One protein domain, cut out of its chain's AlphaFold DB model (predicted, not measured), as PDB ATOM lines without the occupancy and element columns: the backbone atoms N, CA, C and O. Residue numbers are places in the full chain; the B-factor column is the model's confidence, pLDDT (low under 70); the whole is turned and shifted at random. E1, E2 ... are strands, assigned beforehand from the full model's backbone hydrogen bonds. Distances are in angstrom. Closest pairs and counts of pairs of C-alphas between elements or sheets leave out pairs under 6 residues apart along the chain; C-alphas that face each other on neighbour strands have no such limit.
ATOM      1  N   MET A 510       0.854   7.542   3.082       91.31
ATOM      2  CA  MET A 510       1.890   8.554   3.189       91.31
ATOM      3  C   MET A 510       1.529   9.736   2.297       91.31
ATOM      4  O   MET A 510       1.169   9.568   1.130       91.31
ATOM      5  N   VAL A 511       1.587  10.933   2.863       93.00
ATOM      6  CA  VAL A 511       1.169  12.167   2.206       93.00
ATOM      7  C   VAL A 511       2.244  13.221   2.407       93.00
ATOM      8  O   VAL A 511       2.767  13.392   3.503       93.00
ATOM      9  N   VAL A 512       2.557  13.954   1.345       94.25
ATOM     10  CA  VAL A 512       3.420  15.132   1.401       94.25
ATOM     11  C   VAL A 512       2.538  16.373   1.470       94.25
ATOM     12  O   VAL A 512       1.774  16.630   0.538       94.25
ATOM     13  N   ILE A 513       2.637  17.156   2.547       94.31
ATOM     14  CA  ILE A 513       1.903  18.417   2.701       94.31
ATOM     15  C   ILE A 513       2.784  19.579   2.249       94.31
ATOM     16  O   ILE A 513       3.755  19.944   2.907       94.31
ATOM     17  N   LYS A 514       2.411  20.233   1.146       92.12
ATOM     18  CA  LYS A 514       3.146  21.397   0.630       92.12
ATOM     19  C   LYS A 514       2.868  22.657   1.447       92.12
ATOM     20  O   LYS A 514       3.774  23.446   1.663       92.12
ATOM     21  N   ASN A 515       1.614  22.898   1.827       91.00
ATOM     22  CA  ASN A 515       1.170  24.105   2.539       91.00
ATOM     23  C   ASN A 515      -0.280  23.911   3.011       91.00
ATOM     24  O   ASN A 515      -1.084  23.316   2.286       91.00
ATOM     25  N   VAL A 516      -0.608  24.452   4.186       92.31
ATOM     26  CA  VAL A 516      -1.984  24.615   4.661       92.31
ATOM     27  C   VAL A 516      -2.374  26.096   4.756       92.31
ATOM     28  O   VAL A 516      -1.815  26.863   5.542       92.31
ATOM     29  N   GLU A 517      -3.391  26.499   3.992       91.81
ATOM     30  CA  GLU A 517      -3.892  27.876   3.953       91.81
ATOM     31  C   GLU A 517      -5.160  28.030   4.799       91.81
ATOM     32  O   GLU A 517      -6.171  27.366   4.573       91.81
ATOM     33  N   ALA A 518      -5.146  28.954   5.760       88.69
ATOM     34  CA  ALA A 518      -6.339  29.302   6.525       88.69
ATOM     35  C   ALA A 518      -7.158  30.364   5.777       88.69
ATOM     36  O   ALA A 518      -6.744  31.521   5.669       88.69
ATOM     37  N   ILE A 519      -8.352  29.999   5.299       82.19
ATOM     38  CA  ILE A 519      -9.252  30.940   4.622       82.19
ATOM     39  C   ILE A 519     -10.406  31.301   5.553       82.19
ATOM     40  O   ILE A 519     -11.261  30.477   5.870       82.19
ATOM     41  N   ARG A 520     -10.467  32.578   5.949       81.00
ATOM     42  CA  ARG A 520     -11.582  33.143   6.720       81.00
ATOM     43  C   ARG A 520     -12.448  34.023   5.824       81.00
ATOM     44  O   ARG A 520     -11.980  35.038   5.311       81.00
ATOM     45  N   LYS A 521     -13.733  33.691   5.689       81.44
ATOM     46  CA  LYS A 521     -14.723  34.548   5.013       81.44
ATOM     47  C   LYS A 521     -15.526  35.332   6.052       81.44
ATOM     48  O   LYS A 521     -15.891  34.785   7.085       81.44
ATOM     49  N   ARG A 522     -15.837  36.604   5.769       84.25
ATOM     50  CA  ARG A 522     -16.519  37.532   6.702       84.25
ATOM     51  C   ARG A 522     -17.785  36.948   7.351       84.25
ATOM     52  O   ARG A 522     -18.022  37.216   8.521       84.25
ATOM     53  N   ASN A 523     -18.549  36.149   6.602       86.06
ATOM     54  CA  ASN A 523     -19.847  35.603   7.019       86.06
ATOM     55  C   ASN A 523     -19.821  34.086   7.298       86.06
ATOM     56  O   ASN A 523     -20.878  33.490   7.470       86.06
ATOM     57  N   ILE A 524     -18.643  33.450   7.311       77.50
ATOM     58  CA  ILE A 524     -18.496  32.028   7.656       77.50
ATOM     59  C   ILE A 524     -17.717  31.953   8.967       77.50
ATOM     60  O   ILE A 524     -16.551  32.339   9.027       77.50
ATOM     61  N   LEU A 525     -18.390  31.495  10.026       71.56
ATOM     62  CA  LEU A 525     -17.801  31.360  11.362       71.56
ATOM     63  C   LEU A 525     -16.908  30.118  11.486       71.56
ATOM     64  O   LEU A 525     -15.973  30.118  12.283       71.56
ATOM     65  N   VAL A 526     -17.177  29.084  10.685       77.06
ATOM     66  CA  VAL A 526     -16.381  27.854  10.656       77.06
ATOM     67  C   VAL A 526     -15.042  28.142   9.984       77.06
ATOM     68  O   VAL A 526     -14.994  28.627   8.851       77.06
ATOM     69  N   LYS A 527     -13.947  27.862  10.693       80.69
ATOM     70  CA  LYS A 527     -12.601  27.920  10.121       80.69
ATOM     71  C   LYS A 527     -12.432  26.735   9.177       80.69
ATOM     72  O   LYS A 527     -12.714  25.603   9.552       80.69
ATOM     73  N   THR A 528     -11.983  27.013   7.962       84.75
ATOM     74  CA  THR A 528     -11.652  25.993   6.967       84.75
ATOM     75  C   THR A 528     -10.200  26.157   6.563       84.75
ATOM     76  O   THR A 528      -9.782  27.261   6.191       84.75
ATOM     77  N   TYR A 529      -9.464  25.058   6.610       90.44
ATOM     78  CA  TYR A 529      -8.072  24.991   6.198       90.44
ATOM     79  C   TYR A 529      -7.988  24.280   4.855       90.44
ATOM     80  O   TYR A 529      -8.698  23.303   4.628       90.44
ATOM     81  N   PHE A 530      -7.180  24.818   3.950       91.25
ATOM     82  CA  PHE A 530      -6.980  24.293   2.609       91.25
ATOM     83  C   PHE A 530      -5.598  23.668   2.518       91.25
ATOM     84  O   PHE A 530      -4.589  24.372   2.515       91.25
ATOM     85  N   HIS A 531      -5.555  22.347   2.434       93.31
ATOM     86  CA  HIS A 531      -4.330  21.566   2.376       93.31
ATOM     87  C   HIS A 531      -3.965  21.333   0.920       93.31
ATOM     88  O   HIS A 531      -4.734  20.716   0.181       93.31
ATOM     89  N   ARG A 532      -2.788  21.809   0.508       92.56
ATOM     90  CA  ARG A 532      -2.131  21.345  -0.715       92.56
ATOM     91  C   ARG A 532      -1.271  20.146  -0.387       92.56
ATOM     92  O   ARG A 532      -0.316  20.285   0.380       92.56
ATOM     93  N   TYR A 533      -1.574  19.011  -0.997       92.62
ATOM     94  CA  TYR A 533      -0.872  17.769  -0.712       92.62
ATOM     95  C   TYR A 533      -0.634  16.920  -1.958       92.62
ATOM     96  O   TYR A 533      -1.246  17.140  -3.000       92.62
ATOM     97  N   MET A 534       0.274  15.955  -1.839       91.06
ATOM     98  CA  MET A 534       0.513  14.898  -2.819       91.06
ATOM     99  C   MET A 534       0.437  13.553  -2.100       91.06
ATOM    100  O   MET A 534       1.093  13.351  -1.077       91.06
ATOM    101  N   LEU A 535      -0.394  12.646  -2.611       89.25
ATOM    102  CA  LEU A 535      -0.510  11.285  -2.092       89.25
ATOM    103  C   LEU A 535       0.631  10.423  -2.647       89.25
ATOM    104  O   LEU A 535       0.805  10.338  -3.862       89.25
ATOM    105  N   LEU A 536       1.391   9.779  -1.761       87.38
ATOM    106  CA  LEU A 536       2.553   8.967  -2.121       87.38
ATOM    107  C   LEU A 536       2.158   7.505  -2.355       87.38
ATOM    108  O   LEU A 536       2.466   6.620  -1.554       87.38
ATOM    109  N   GLU A 537       1.499   7.257  -3.483       79.06
ATOM    110  CA  GLU A 537       1.124   5.921  -3.956       79.06
ATOM    111  C   GLU A 537       1.717   5.634  -5.337       79.06
ATOM    112  O   GLU A 537       1.840   6.534  -6.170       79.06
ATOM    113  N   GLN A 538       2.032   4.364  -5.596       72.06
ATOM    114  CA  GLN A 538       2.416   3.921  -6.934       72.06
ATOM    115  C   GLN A 538       1.184   3.965  -7.856       72.06
ATOM    116  O   GLN A 538       0.106   3.496  -7.494       72.06
ATOM    117  N   ARG A 539       1.323   4.554  -9.052       65.19
ATOM    118  CA  ARG A 539       0.286   4.552 -10.097       65.19
ATOM    119  C   ARG A 539       0.877   3.972 -11.387       65.19
ATOM    120  O   ARG A 539       1.959   4.370 -11.797       65.19
ATOM    121  N   ILE A 540       0.156   3.047 -12.031       46.12
ATOM    122  CA  ILE A 540       0.594   2.268 -13.219       46.12
ATOM    123  C   ILE A 540       0.774   3.132 -14.492       46.12
ATOM    124  O   ILE A 540       1.366   2.696 -15.471       46.12
ATOM    125  N   SER A 541       0.289   4.373 -14.503       43.59
ATOM    126  CA  SER A 541       0.353   5.270 -15.661       43.59
ATOM    127  C   SER A 541       1.119   6.532 -15.285       43.59
ATOM    128  O   SER A 541       0.887   7.036 -14.189       43.59
ATOM    129  N   ASP A 542       1.943   7.044 -16.210       38.94
ATOM    130  CA  ASP A 542       2.778   8.271 -16.205       38.94
ATOM    131  C   ASP A 542       2.082   9.593 -15.794       38.94
ATOM    132  O   ASP A 542       2.520  10.699 -16.123       38.94
ATOM    133  N   ARG A 543       0.961   9.534 -15.081       42.81
ATOM    134  CA  ARG A 543       0.360  10.679 -14.422       42.81
ATOM    135  C   ARG A 543       1.261  11.088 -13.267       42.81
ATOM    136  O   ARG A 543       1.258  10.455 -12.215       42.81
ATOM    137  N   MET A 544       1.992  12.170 -13.523       50.06
ATOM    138  CA  MET A 544       2.681  13.022 -12.556       50.06
ATOM    139  C   MET A 544       1.990  13.016 -11.191       50.06
ATOM    140  O   MET A 544       0.759  13.042 -11.123       50.06
ATOM    141  N   GLU A 545       2.781  13.047 -10.121       62.56
ATOM    142  CA  GLU A 545       2.317  13.325  -8.760       62.56
ATOM    143  C   GLU A 545       1.337  14.502  -8.786       62.56
ATOM    144  O   GLU A 545       1.686  15.641  -9.107       62.56
ATOM    145  N   VAL A 546       0.061  14.200  -8.545       68.75
ATOM    146  CA  VAL A 546      -0.999  15.193  -8.676       68.75
ATOM    147  C   VAL A 546      -1.060  15.959  -7.368       68.75
ATOM    148  O   VAL A 546      -1.360  15.393  -6.319       68.75
ATOM    149  N   MET A 547      -0.790  17.258  -7.441       79.31
ATOM    150  CA  MET A 547      -1.066  18.156  -6.332       79.31
ATOM    151  C   MET A 547      -2.583  18.278  -6.165       79.31
ATOM    152  O   MET A 547      -3.278  18.812  -7.033       79.31
ATOM    153  N   GLU A 548      -3.085  17.798  -5.039       83.19
ATOM    154  CA  GLU A 548      -4.487  17.850  -4.657       83.19
ATOM    155  C   GLU A 548      -4.734  19.026  -3.700       83.19
ATOM    156  O   GLU A 548      -3.819  19.546  -3.049       83.19
ATOM    157  N   LEU A 549      -5.981  19.495  -3.662       85.94
ATOM    158  CA  LEU A 549      -6.428  20.565  -2.777       85.94
ATOM    159  C   LEU A 549      -7.671  20.098  -2.035       85.94
ATOM    160  O   LEU A 549      -8.691  19.807  -2.659       85.94
ATOM    161  N   GLN A 550      -7.605  20.094  -0.709       86.69
ATOM    162  CA  GLN A 550      -8.719  19.665   0.126       86.69
ATOM    163  C   GLN A 550      -9.006  20.662   1.238       86.69
ATOM    164  O   GLN A 550      -8.091  21.235   1.819       86.69
ATOM    165  N   SER A 551     -10.293  20.863   1.531       87.44
ATOM    166  CA  SER A 551     -10.734  21.675   2.661       87.44
ATOM    167  C   SER A 551     -11.076  20.785   3.853       87.44
ATOM    168  O   SER A 551     -11.889  19.870   3.718       87.44
ATOM    169  N   LEU A 552     -10.466  21.061   5.006       87.19
ATOM    170  CA  LEU A 552     -10.643  20.313   6.250       87.19
ATOM    171  C   LEU A 552     -10.929  21.254   7.436       87.19
ATOM    172  O   LEU A 552     -10.575  22.441   7.389       87.19
ATOM    173  N   PRO A 553     -11.584  20.746   8.499       86.19
ATOM    174  CA  PRO A 553     -11.932  21.542   9.678       86.19
ATOM    175  C   PRO A 553     -10.719  21.909  10.542       86.19
ATOM    176  O   PRO A 553     -10.762  22.920  11.236       86.19
ATOM    177  N   GLU A 554      -9.640  21.129  10.465       90.50
ATOM    178  CA  GLU A 554      -8.396  21.337  11.210       90.50
ATOM    179  C   GLU A 554      -7.179  21.262  10.287       90.50
ATOM    180  O   GLU A 554      -7.253  20.691   9.196       90.50
ATOM    181  N   TYR A 555      -6.067  21.872  10.704       88.44
ATOM    182  CA  TYR A 555      -4.834  21.925   9.917       88.44
ATOM    183  C   TYR A 555      -3.928  20.719  10.189       88.44
ATOM    184  O   TYR A 555      -3.908  20.172  11.286       88.44
ATOM    185  N   ALA A 556      -3.179  20.322   9.163       91.62
ATOM    186  CA  ALA A 556      -2.054  19.407   9.291       91.62
ATOM    187  C   ALA A 556      -0.762  20.226   9.357       91.62
ATOM    188  O   ALA A 556      -0.758  21.425   9.046       91.62
ATOM    189  N   GLU A 557       0.341  19.581   9.708       92.19
ATOM    190  CA  GLU A 557       1.650  20.207   9.601       92.19
ATOM    191  C   GLU A 557       1.970  20.557   8.139       92.19
ATOM    192  O   GLU A 557       1.692  19.795   7.217       92.19
ATOM    193  N   SER A 558       2.512  21.756   7.921       92.94
ATOM    194  CA  SER A 558       2.931  22.210   6.594       92.94
ATOM    195  C   SER A 558       4.387  21.859   6.333       92.94
ATOM    196  O   SER A 558       5.209  21.937   7.236       92.94
ATOM    197  N   TYR A 559       4.720  21.629   5.066       93.69
ATOM    198  CA  TYR A 559       6.079  21.332   4.608       93.69
ATOM    199  C   TYR A 559       6.656  20.018   5.147       93.69
ATOM    200  O   TYR A 559       7.870  19.902   5.301       93.69
ATOM    201  N   SER A 560       5.795  19.038   5.413       95.06
ATOM    202  CA  SER A 560       6.169  17.779   6.048       95.06
ATOM    203  C   SER A 560       5.678  16.560   5.275       95.06
ATOM    204  O   SER A 560       4.814  16.634   4.391       95.06
ATOM    205  N   VAL A 561       6.270  15.418   5.616       95.69
ATOM    206  CA  VAL A 561       5.803  14.094   5.207       95.69
ATOM    207  C   VAL A 561       5.018  13.515   6.374       95.69
ATOM    208  O   VAL A 561       5.550  13.412   7.476       95.69
ATOM    209  N   ILE A 562       3.764  13.135   6.147       95.94
ATOM    210  CA  ILE A 562       2.865  12.645   7.193       95.94
ATOM    211  C   ILE A 562       2.314  11.258   6.854       95.94
ATOM    212  O   ILE A 562       2.151  10.901   5.683       95.94
ATOM    213  N   LEU A 563       1.977  10.489   7.887       94.88
ATOM    214  CA  LEU A 563       1.164   9.280   7.788       94.88
ATOM    215  C   LEU A 563      -0.262   9.563   8.240       94.88
ATOM    216  O   LEU A 563      -0.484  10.170   9.286       94.88
ATOM    217  N   VAL A 564      -1.232   9.072   7.477       92.81
ATOM    218  CA  VAL A 564      -2.661   9.210   7.773       92.81
ATOM    219  C   VAL A 564      -3.376   7.881   7.593       92.81
ATOM    220  O   VAL A 564      -3.039   7.093   6.713       92.81
ATOM    221  N   LYS A 565      -4.403   7.632   8.407       88.56
ATOM    222  CA  LYS A 565      -5.292   6.466   8.225       88.56
ATOM    223  C   LYS A 565      -6.288   6.695   7.087       88.56
ATOM    224  O   LYS A 565      -6.735   5.757   6.441       88.56
ATOM    225  N   GLU A 566      -6.657   7.956   6.866       85.56
ATOM    226  CA  GLU A 566      -7.591   8.382   5.828       85.56
ATOM    227  C   GLU A 566      -7.189   9.759   5.296       85.56
ATOM    228  O   GLU A 566      -7.030  10.704   6.070       85.56
ATOM    229  N   ILE A 567      -7.134   9.910   3.972       84.62
ATOM    230  CA  ILE A 567      -6.842  11.201   3.325       84.62
ATOM    231  C   ILE A 567      -7.899  12.275   3.644       84.62
ATOM    232  O   ILE A 567      -7.602  13.458   3.686       84.62
ATOM    233  N   TYR A 568      -9.135  11.890   3.973       83.88
ATOM    234  CA  TYR A 568     -10.179  12.848   4.359       83.88
ATOM    235  C   TYR A 568     -10.091  13.318   5.814       83.88
ATOM    236  O   TYR A 568     -10.858  14.184   6.231       83.88
ATOM    237  N   ARG A 569      -9.154  12.761   6.589       85.12
ATOM    238  CA  ARG A 569      -8.901  13.113   7.988       85.12
ATOM    239  C   ARG A 569      -7.416  13.390   8.212       85.12
ATOM    240  O   ARG A 569      -6.866  12.975   9.219       85.12
ATOM    241  N   MET A 570      -6.772  14.130   7.303       87.06
ATOM    242  CA  MET A 570      -5.348  14.502   7.422       87.06
ATOM    243  C   MET A 570      -5.006  15.377   8.643       87.06
ATOM    244  O   MET A 570      -3.846  15.699   8.838       87.06
ATOM    245  N   PHE A 571      -5.984  15.756   9.467       85.75
ATOM    246  CA  PHE A 571      -5.755  16.347  10.790       85.75
ATOM    247  C   PHE A 571      -5.522  15.292  11.894       85.75
ATOM    248  O   PHE A 571      -5.065  15.633  12.976       85.75
ATOM    249  N   GLU A 572      -5.811  14.014  11.626       91.31
ATOM    250  CA  GLU A 572      -5.408  12.853  12.429       91.31
ATOM    251  C   GLU A 572      -4.214  12.184  11.747       91.31
ATOM    252  O   GLU A 572      -4.357  11.196  11.016       91.31
ATOM    253  N   TYR A 573      -3.039  12.764  11.956       95.31
ATOM    254  CA  TYR A 573      -1.809  12.361  11.294       95.31
ATOM    255  C   TYR A 573      -0.692  12.086  12.295       95.31
ATOM    256  O   TYR A 573      -0.749  12.517  13.443       95.31
ATOM    257  N   LEU A 574       0.335  11.395  11.815       96.69
ATOM    258  CA  LEU A 574       1.640  11.313  12.453       96.69
ATOM    259  C   LEU A 574       2.664  11.970  11.531       96.69
ATOM    260  O   LEU A 574       2.767  11.575  10.367       96.69
ATOM    261  N   SER A 575       3.401  12.969  12.016       96.38
ATOM    262  CA  SER A 575       4.480  13.554  11.218       96.38
ATOM    263  C   SER A 575       5.690  12.636  11.195       96.38
ATOM    264  O   SER A 575       6.139  12.162  12.236       96.38
ATOM    265  N   LEU A 576       6.228  12.381  10.006       96.56
ATOM    266  CA  LEU A 576       7.513  11.708   9.837       96.56
ATOM    267  C   LEU A 576       8.668  12.705   9.733       96.56
ATOM    268  O   LEU A 576       9.830  12.302   9.795       96.56
ATOM    269  N   SER A 577       8.380  13.997   9.583       95.19
ATOM    270  CA  SER A 577       9.387  15.041   9.733       95.19
ATOM    271  C   SER A 577       9.748  15.180  11.224       95.19
ATOM    272  O   SER A 577       8.889  14.977  12.076       95.19
TER     273      SER A 577
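AT A GLANCE: This is residues 510 to 577 of the 690 residues of the protein "CHAT domain-containing protein" of Chitinophaga agri (UniProt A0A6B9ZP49). One strongly twisted, curled sheet of five strands makes this domain: a three-stranded part, E1 to E3, makes most of its length, and the hairpin of E4 and E5 continues the sheet beside the first residues of E1, turned across it by the twist. The hairpin loops 520 to 527 and 536 to 547 extend the sheet toward opposite ends, and residues 538 to 544 of the second stick out free. The printed part has 68 residues, with no named helix and the strands E1, E2, E3, E4 and E5 along the chain; their order in the antiparallel sheet is E3, E2, E1, E4, E5. The class is all strand, though named strands hold 31 of the 68 residues, under half. The whole is elongated, 44 by 24 by 19 A, and only just compact, close to loose, with a radius of gyration of the C-alphas of 12.9 A.

HOW THE PARTS SIT: E1, residues 510 to 519, is an inner strand that bends by 63 degrees at residue 514. E2, residues 528 to 535, is its antiparallel neighbour in a hairpin, at 156 degrees; N 514 and O 532 are 2.8 A apart, within hydrogen-bond range. E2 bends by 52 degrees at residue 532. Edge strand E3, residues 548 to 552, forms a hairpin with E2 at 145 degrees, with N 531 and O 550 at 2.8 A. E1, E2 and E3 are a meander, each strand the antiparallel neighbour of the one before. On the other side of E1 is E4, residues 560 to 564, antiparallel, with N 562 and O 511 at 2.8 A and the facing C-alphas 512 and 561 at 4.6 A. E1 to E4 make a Greek key, a meander whose first strand is also the antiparallel neighbour of the fourth. Edge strand E5, residues 573 to 575, forms a hairpin with E4 at 145 degrees; N 563 and O 574 are 2.8 A apart. E3 and E4 are apart, as are E2 and E4.

IN THESE COORDINATES: E1 begins at C-alpha 510, (1.890, 8.554, 3.189), and runs 25.0 A to C-alpha 519, (-9.252, 30.940, 4.622). E2 measures 20.6 A, E3 12.8 A, E4 12.4 A and E5 6.4 A. E5 ends at C-alpha 575, (4.480, 13.554, 11.218).

THE WHOLE: The C-alphas farthest apart, those of Asn 523 and Ile 540, are 44.0 A apart. The printed part has no cut. The link from E2 to E3, 12 residues, is long; the others are short. The mean pLDDT of the printed part is 84.2, and residues 539 to 546 are under 70.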